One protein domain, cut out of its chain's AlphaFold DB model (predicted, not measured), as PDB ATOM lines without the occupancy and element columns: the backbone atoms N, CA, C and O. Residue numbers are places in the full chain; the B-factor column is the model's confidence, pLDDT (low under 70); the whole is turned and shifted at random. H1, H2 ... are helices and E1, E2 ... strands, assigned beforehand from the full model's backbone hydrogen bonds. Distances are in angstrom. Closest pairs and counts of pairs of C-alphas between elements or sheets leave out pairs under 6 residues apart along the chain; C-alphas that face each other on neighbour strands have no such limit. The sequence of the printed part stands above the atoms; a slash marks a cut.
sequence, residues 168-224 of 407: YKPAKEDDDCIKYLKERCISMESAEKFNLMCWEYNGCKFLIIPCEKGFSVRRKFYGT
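Overview. This is residues 168 to 224 of the 407 residues of an uncharacterized protein of Erysipelotrichaceae bacterium (UniProt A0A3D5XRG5). You will see one strongly twisted sheet of four strands, with the helix H1 crossing one of its faces and no named helix over the other. The short helix H2 is off the sheet, to one side, about perpendicular to H1. The printed part has 57 residues, in the order E1 H1 H2 E2 E3 E4; the sheet runs E1 E2 E3 E4, antiparallel throughout, and the class is mixed. It is compact, with a radius of gyration of the C-alphas of 10.6 A, and spans 30 by 25 by 17 A.

Along the chain. Find C-alpha 168 at (193.572, 147.357, 106.640), where E1, residues 168 to 170, begins. H1 holds residues 175 to 183, 12.2 A long, and H2 residues 188 to 193. Then come E2, residues 197 to 201, 13.2 A, E3, residues 204 to 210, 18.9 A, and E4, residues 216 to 223, 19.2 A, ending at C-alpha 223 at (191.655, 161.056, 114.648).

Arrangement. Between the edge strand E1 and E2, look for N 169 and O 198, 3.0 A apart. E2, E3 and E4 form a meander, each strand the antiparallel neighbour of the one before, in two hairpins: N 199 and O 206 are 2.9 A apart, N 207 and O 219 2.8 A. H1 is on the sheet at a height of 9.3 A, only just over E3 alone, as 2 of its C-alphas fall on E2; it runs across the strands, at 64 degrees to E3 on the local plane. The closest C-alphas of H1 and E3, Cys 177 and Leu 207, are 6.9 A apart. H1 and H2 are close but not clearly touching, the closest C-alphas, Ile 178 and Met 188, 7.9 A apart, their lines about perpendicular at 84 degrees. H2 is only just not on the sheet, with 4 pairs of C-alphas within 10 A. In H1 and H2 every O i to N i+4 pair is within hydrogen-bond range.

Size, cuts and confidence. The two C-alphas farthest apart, Lys 213 and Thr 224, are 31.2 A apart. The printed part has no cut, its links between named elements are tight, and no printed residue has a pLDDT under 70.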
ATOM      1  N   TYR A 168     192.119 147.421 106.488       80.56
ATOM      2  CA  TYR A 168     193.572 147.357 106.640       80.56
ATOM      3  C   TYR A 168     194.182 147.497 105.251       80.56
ATOM      4  O   TYR A 168     193.710 146.852 104.316       80.56
ATOM      5  N   LYS A 169     195.231 148.304 105.127       89.44
ATOM      6  CA  LYS A 169     196.023 148.411 103.900       89.44
ATOM      7  C   LYS A 169     197.502 148.575 104.227       89.44
ATOM      8  O   LYS A 169     197.810 149.110 105.294       89.44
ATOM      9  N   PRO A 170     198.422 148.120 103.364       90.50
ATOM     10  CA  PRO A 170     199.840 148.428 103.501       90.50
ATOM     11  C   PRO A 170     200.057 149.928 103.734       90.50
ATOM     12  O   PRO A 170     199.380 150.757 103.127       90.50
ATOM     13  N   ALA A 171     200.990 150.299 104.615       89.31
ATOM     14  CA  ALA A 171     201.231 151.706 104.949       89.31
ATOM     15  C   ALA A 171     201.597 152.540 103.710       89.31
ATOM     16  O   ALA A 171     201.201 153.695 103.615       89.31
ATOM     17  N   LYS A 172     202.268 151.922 102.731       87.38
ATOM     18  CA  LYS A 172     202.620 152.516 101.433       87.38
ATOM     19  C   LYS A 172     201.440 152.827 100.506       87.38
ATOM     20  O   LYS A 172     201.647 153.419  99.458       87.38
ATOM     21  N   GLU A 173     200.231 152.408 100.867       90.44
ATOM     22  CA  GLU A 173     198.997 152.625 100.099       90.44
ATOM     23  C   GLU A 173     198.045 153.614 100.809       90.44
ATOM     24  O   GLU A 173     196.869 153.743 100.458       90.44
ATOM     25  N   ASP A 174     198.509 154.297 101.860       93.00
ATOM     26  CA  ASP A 174     197.739 155.313 102.578       93.00
ATOM     27  C   ASP A 174     198.544 156.601 102.750       93.00
ATOM     28  O   ASP A 174     199.492 156.632 103.528       93.00
ATOM     29  N   ASP A 175     198.125 157.675 102.076       93.38
ATOM     30  CA  ASP A 175     198.840 158.960 102.075       93.38
ATOM     31  C   ASP A 175     199.042 159.547 103.479       93.38
ATOM     32  O   ASP A 175     200.113 160.073 103.784       93.38
ATOM     33  N   ASP A 176     198.051 159.413 104.365       94.12
ATOM     34  CA  ASP A 176     198.166 159.896 105.745       94.12
ATOM     35  C   ASP A 176     199.171 159.065 106.549       94.12
ATOM     36  O   ASP A 176     199.936 159.610 107.347       94.12
ATOM     37  N   CYS A 177     199.207 157.748 106.330       94.81
ATOM     38  CA  CYS A 177     200.202 156.871 106.935       94.81
ATOM     39  C   CYS A 177     201.609 157.163 106.395       94.81
ATOM     40  O   CYS A 177     202.540 157.275 107.188       94.81
ATOM     41  N   ILE A 178     201.770 157.361 105.081       95.12
ATOM     42  CA  ILE A 178     203.046 157.763 104.462       95.12
ATOM     43  C   ILE A 178     203.528 159.082 105.068       95.12
ATOM     44  O   ILE A 178     204.689 159.199 105.463       95.12
ATOM     45  N   LYS A 179     202.633 160.068 105.186       97.19
ATOM     46  CA  LYS A 179     202.936 161.353 105.815       97.19
ATOM     47  C   LYS A 179     203.380 161.169 107.265       97.19
ATOM     48  O   LYS A 179     204.417 161.703 107.646       97.19
ATOM     49  N   TYR A 180     202.652 160.374 108.044       97.06
ATOM     50  CA  TYR A 180     203.002 160.089 109.433       97.06
ATOM     51  C   TYR A 180     204.358 159.379 109.570       97.06
ATOM     52  O   TYR A 180     205.161 159.749 110.422       97.06
ATOM     53  N   LEU A 181     204.650 158.386 108.726       96.56
ATOM     54  CA  LEU A 181     205.953 157.714 108.714       96.56
ATOM     55  C   LEU A 181     207.077 158.696 108.371       96.56
ATOM     56  O   LEU A 181     208.100 158.704 109.049       96.56
ATOM     57  N   LYS A 182     206.855 159.587 107.397       91.81
ATOM     58  CA  LYS A 182     207.805 160.646 107.035       91.81
ATOM     59  C   LYS A 182     208.055 161.623 108.185       91.81
ATOM     60  O   LYS A 182     209.206 161.957 108.443       91.81
ATOM     61  N   GLU A 183     207.011 162.042 108.901       96.12
ATOM     62  CA  GLU A 183     207.120 162.877 110.112       96.12
ATOM     63  C   GLU A 183     207.890 162.177 111.240       96.12
ATOM     64  O   GLU A 183     208.507 162.839 112.069       96.12
ATOM     65  N   ARG A 184     207.871 160.841 111.269       94.00
ATOM     66  CA  ARG A 184     208.655 160.020 112.202       94.00
ATOM     67  C   ARG A 184     210.010 159.587 111.664       94.00
ATOM     68  O   ARG A 184     210.674 158.777 112.306       94.00
ATOM     69  N   CYS A 185     210.402 160.098 110.498       90.88
ATOM     70  CA  CYS A 185     211.627 159.724 109.801       90.88
ATOM     71  C   CYS A 185     211.781 158.199 109.625       90.88
ATOM     72  O   CYS A 185     212.889 157.664 109.656       90.88
ATOM     73  N   ILE A 186     210.659 157.502 109.424       94.44
ATOM     74  CA  ILE A 186     210.618 156.087 109.069       94.44
ATOM     75  C   ILE A 186     210.544 155.970 107.547       94.44
ATOM     76  O   ILE A 186     209.621 156.479 106.908       94.44
ATOM     77  N   SER A 187     211.542 155.313 106.969       87.25
ATOM     78  CA  SER A 187     211.674 155.083 105.538       87.25
ATOM     79  C   SER A 187     210.620 154.098 105.031       87.25
ATOM     80  O   SER A 187     210.136 153.229 105.762       87.25
ATOM     81  N   MET A 188     210.294 154.194 103.742       91.19
ATOM     82  CA  MET A 188     209.406 153.216 103.113       91.19
ATOM     83  C   MET A 188     210.047 151.830 103.020       91.19
ATOM     84  O   MET A 188     209.331 150.841 103.118       91.19
ATOM     85  N   GLU A 189     211.376 151.749 102.927       85.06
ATOM     86  CA  GLU A 189     212.109 150.481 103.006       85.06
ATOM     87  C   GLU A 189     211.856 149.786 104.348       85.06
ATOM     88  O   GLU A 189     211.470 148.620 104.382       85.06
ATOM     89  N   SER A 190     211.969 150.511 105.462       84.94
ATOM     90  CA  SER A 190     211.634 149.978 106.786       84.94
ATOM     91  C   SER A 190     210.150 149.661 106.918       84.94
ATOM     92  O   SER A 190     209.785 148.642 107.505       84.94
ATOM     93  N   ALA A 191     209.280 150.498 106.346       89.44
ATOM     94  CA  ALA A 191     207.846 150.247 106.349       89.44
ATOM     95  C   ALA A 191     207.493 148.927 105.645       89.44
ATOM     96  O   ALA A 191     206.664 148.164 106.142       89.44
ATOM     97  N   GLU A 192     208.146 148.638 104.520       87.19
ATOM     98  CA  GLU A 192     208.004 147.381 103.788       87.19
ATOM     99  C   GLU A 192     208.652 146.211 104.534       87.19
ATOM    100  O   GLU A 192     207.989 145.195 104.748       87.19
ATOM    101  N   LYS A 193     209.894 146.372 105.013       88.12
ATOM    102  CA  LYS A 193     210.630 145.360 105.791       88.12
ATOM    103  C   LYS A 193     209.811 144.841 106.971       88.12
ATOM    104  O   LYS A 193     209.742 143.633 107.194       88.12
ATOM    105  N   PHE A 194     209.161 145.743 107.705       88.81
ATOM    106  CA  PHE A 194     208.377 145.408 108.895       88.81
ATOM    107  C   PHE A 194     206.876 145.247 108.635       88.81
ATOM    108  O   PHE A 194     206.115 145.037 109.577       88.81
ATOM    109  N   ASN A 195     206.440 145.278 107.369       89.00
ATOM    110  CA  ASN A 195     205.038 145.124 106.952       89.00
ATOM    111  C   ASN A 195     204.094 146.053 107.714       89.00
ATOM    112  O   ASN A 195     203.048 145.641 108.225       89.00
ATOM    113  N   LEU A 196     204.485 147.320 107.811       93.31
ATOM    114  CA  LEU A 196     203.662 148.333 108.441       93.31
ATOM    115  C   LEU A 196     202.355 148.482 107.662       93.31
ATOM    116  O   LEU A 196     202.344 148.562 106.431       93.31
ATOM    117  N   MET A 197     201.239 148.532 108.384       94.88
ATOM    118  CA  MET A 197     199.912 148.716 107.795       94.88
ATOM    119  C   MET A 197     199.242 149.964 108.366       94.88
ATOM    120  O   MET A 197     199.536 150.396 109.477       94.88
ATOM    121  N   CYS A 198     198.298 150.518 107.619       93.69
ATOM    122  CA  CYS A 198     197.351 151.511 108.093       93.69
ATOM    123  C   CYS A 198     195.999 150.839 108.343       93.69
ATOM    124  O   CYS A 198     195.539 150.012 107.549       93.69
ATOM    125  N   TRP A 199     195.363 151.199 109.452       92.31
ATOM    126  CA  TRP A 199     193.998 150.803 109.765       92.31
ATOM    127  C   TRP A 199     193.153 152.035 110.050       92.31
ATOM    128  O   TRP A 199     193.470 152.818 110.946       92.31
ATOM    129  N   GLU A 200     192.054 152.175 109.315       90.81
ATOM    130  CA  GLU A 200     191.063 153.216 109.557       90.81
ATOM    131  C   GLU A 200     189.864 152.663 110.333       90.81
ATOM    132  O   GLU A 200     189.326 151.592 110.027       90.81
ATOM    133  N   TYR A 201     189.449 153.397 111.365       88.19
ATOM    134  CA  TYR A 201     188.289 153.064 112.179       88.19
ATOM    135  C   TYR A 201     187.663 154.310 112.810       88.19
ATOM    136  O   TYR A 201     188.332 155.048 113.532       88.19
ATOM    137  N   ASN A 202     186.358 154.510 112.588       87.38
ATOM    138  CA  ASN A 202     185.559 155.604 113.160       87.38
ATOM    139  C   ASN A 202     186.240 156.986 113.060       87.38
ATOM    140  O   ASN A 202     186.362 157.695 114.061       87.38
ATOM    141  N   GLY A 203     186.715 157.350 111.862       86.06
ATOM    142  CA  GLY A 203     187.362 158.644 111.606       86.06
ATOM    143  C   GLY A 203     188.757 158.797 112.223       86.06
ATOM    144  O   GLY A 203     189.288 159.904 112.281       86.06
ATOM    145  N   CYS A 204     189.348 157.706 112.714       90.62
ATOM    146  CA  CYS A 204     190.721 157.659 113.202       90.62
ATOM    147  C   CYS A 204     191.565 156.719 112.348       90.62
ATOM    148  O   CYS A 204     191.067 155.696 111.876       90.62
ATOM    149  N   LYS A 205     192.852 157.039 112.210       93.62
ATOM    150  CA  LYS A 205     193.836 156.184 111.548       93.62
ATOM    151  C   LYS A 205     194.911 155.733 112.524       93.62
ATOM    152  O   LYS A 205     195.380 156.491 113.382       93.62
ATOM    153  N   PHE A 206     195.275 154.466 112.383       95.38
ATOM    154  CA  PHE A 206     196.222 153.767 113.231       95.38
ATOM    155  C   PHE A 206     197.338 153.179 112.381       95.38
ATOM    156  O   PHE A 206     197.075 152.498 111.391       95.38
ATOM    157  N   LEU A 207     198.577 153.390 112.815       96.56
ATOM    158  CA  LEU A 207     199.720 152.635 112.336       96.56
ATOM    159  C   LEU A 207     199.686 151.279 113.033       96.56
ATOM    160  O   LEU A 207     199.593 151.206 114.263       96.56
ATOM    161  N   ILE A 208     199.757 150.219 112.243       95.81
ATOM    162  CA  ILE A 208     199.798 148.842 112.706       95.81
ATOM    163  C   ILE A 208     201.202 148.308 112.474       95.81
ATOM    164  O   ILE A 208     201.671 148.271 111.337       95.81
ATOM    165  N   ILE A 209     201.844 147.883 113.558       95.62
ATOM    166  CA  ILE A 209     203.176 147.285 113.537       95.62
ATOM    167  C   ILE A 209     203.022 145.824 113.964       95.62
ATOM    168  O   ILE A 209     202.696 145.574 115.131       95.62
ATOM    169  N   PRO A 210     203.161 144.859 113.040       89.94
ATOM    170  CA  PRO A 210     203.108 143.441 113.373       89.94
ATOM    171  C   PRO A 210     204.214 143.046 114.359       89.94
ATOM    172  O   PRO A 210     205.359 143.469 114.228       89.94
ATOM    173  N   CYS A 211     203.872 142.213 115.339       87.62
ATOM    174  CA  CYS A 211     204.801 141.625 116.302       87.62
ATOM    175  C   CYS A 211     204.611 140.099 116.328       87.62
ATOM    176  O   CYS A 211     203.783 139.536 115.604       87.62
ATOM    177  N   GLU A 212     205.367 139.403 117.175       78.19
ATOM    178  CA  GLU A 212     205.270 137.949 117.273       78.19
ATOM    179  C   GLU A 212     203.913 137.458 117.799       78.19
ATOM    180  O   GLU A 212     203.167 138.173 118.473       78.19
ATOM    181  N   LYS A 213     203.616 136.179 117.532       75.94
ATOM    182  CA  LYS A 213     202.453 135.447 118.074       75.94
ATOM    183  C   LYS A 213     201.105 136.142 117.808       75.94
ATOM    184  O   LYS A 213     200.156 135.995 118.571       75.94
ATOM    185  N   GLY A 214     201.012 136.884 116.701       76.62
ATOM    186  CA  GLY A 214     199.783 137.550 116.260       76.62
ATOM    187  C   GLY A 214     199.432 138.827 117.028       76.62
ATOM    188  O   GLY A 214     198.340 139.368 116.827       76.62
ATOM    189  N   PHE A 215     200.327 139.317 117.890       87.12
ATOM    190  CA  PHE A 215     200.218 140.655 118.459       87.12
ATOM    191  C   PHE A 215     200.567 141.707 117.401       87.12
ATOM    192  O   PHE A 215     201.318 141.466 116.456       87.12
ATOM    193  N   SER A 216     199.984 142.893 117.523       90.69
ATOM    194  CA  SER A 216     200.386 144.042 116.716       90.69
ATOM    195  C   SER A 216     200.151 145.302 117.518       90.69
ATOM    196  O   SER A 216     199.051 145.498 118.050       90.69
ATOM    197  N   VAL A 217     201.151 146.174 117.552       93.44
ATOM    198  CA  VAL A 217     200.982 147.518 118.095       93.44
ATOM    199  C   VAL A 217     200.043 148.284 117.175       93.44
ATOM    200  O   VAL A 217     200.198 148.260 115.955       93.44
ATOM    201  N   ARG A 218     199.052 148.963 117.760       94.50
ATOM    202  CA  ARG A 218     198.128 149.840 117.029       94.50
ATOM    203  C   ARG A 218     198.218 151.235 117.599       94.50
ATOM    204  O   ARG A 218     197.642 151.507 118.650       94.50
ATOM    205  N   ARG A 219     198.949 152.109 116.918       94.25
ATOM    206  CA  ARG A 219     199.188 153.477 117.371       94.25
ATOM    207  C   ARG A 219     198.333 154.449 116.578       94.25
ATOM    208  O   ARG A 219     198.518 154.581 115.372       94.25
ATOM    209  N   LYS A 220     197.429 155.153 117.254       94.50
ATOM    210  CA  LYS A 220     196.650 156.240 116.656       94.50
ATOM    211  C   LYS A 220     197.601 157.365 116.255       94.50
ATOM    212  O   LYS A 220     198.371 157.831 117.097       94.50
ATOM    213  N   PHE A 221     197.534 157.798 115.003       93.69
ATOM    214  CA  PHE A 221     198.296 158.951 114.513       93.69
ATOM    215  C   PHE A 221     197.408 160.069 113.971       93.69
ATOM    216  O   PHE A 221     197.827 161.220 113.934       93.69
ATOM    217  N   TYR A 222     196.167 159.743 113.622       90.31
ATOM    218  CA  TYR A 222     195.155 160.704 113.213       90.31
ATOM    219  C   TYR A 222     193.821 160.338 113.855       90.31
ATOM    220  O   TYR A 222     193.509 159.155 114.031       90.31
ATOM    221  N   GLY A 223     193.008 161.332 114.200       83.50
ATOM    222  CA  GLY A 223     191.655 161.056 114.648       83.50
ATOM    223  C   GLY A 223     190.813 162.280 114.932       83.50
ATOM    224  O   GLY A 223     191.259 163.208 115.595       83.50
ATOM    225  N   THR A 224     189.561 162.221 114.487       75.94
ATOM    226  CA  THR A 224     188.494 163.164 114.860       75.94
ATOM    227  C   THR A 224     187.709 162.699 116.092       75.94
ATOM    228  O   THR A 224     186.960 163.472 116.683       75.94
TER     229      THR A 224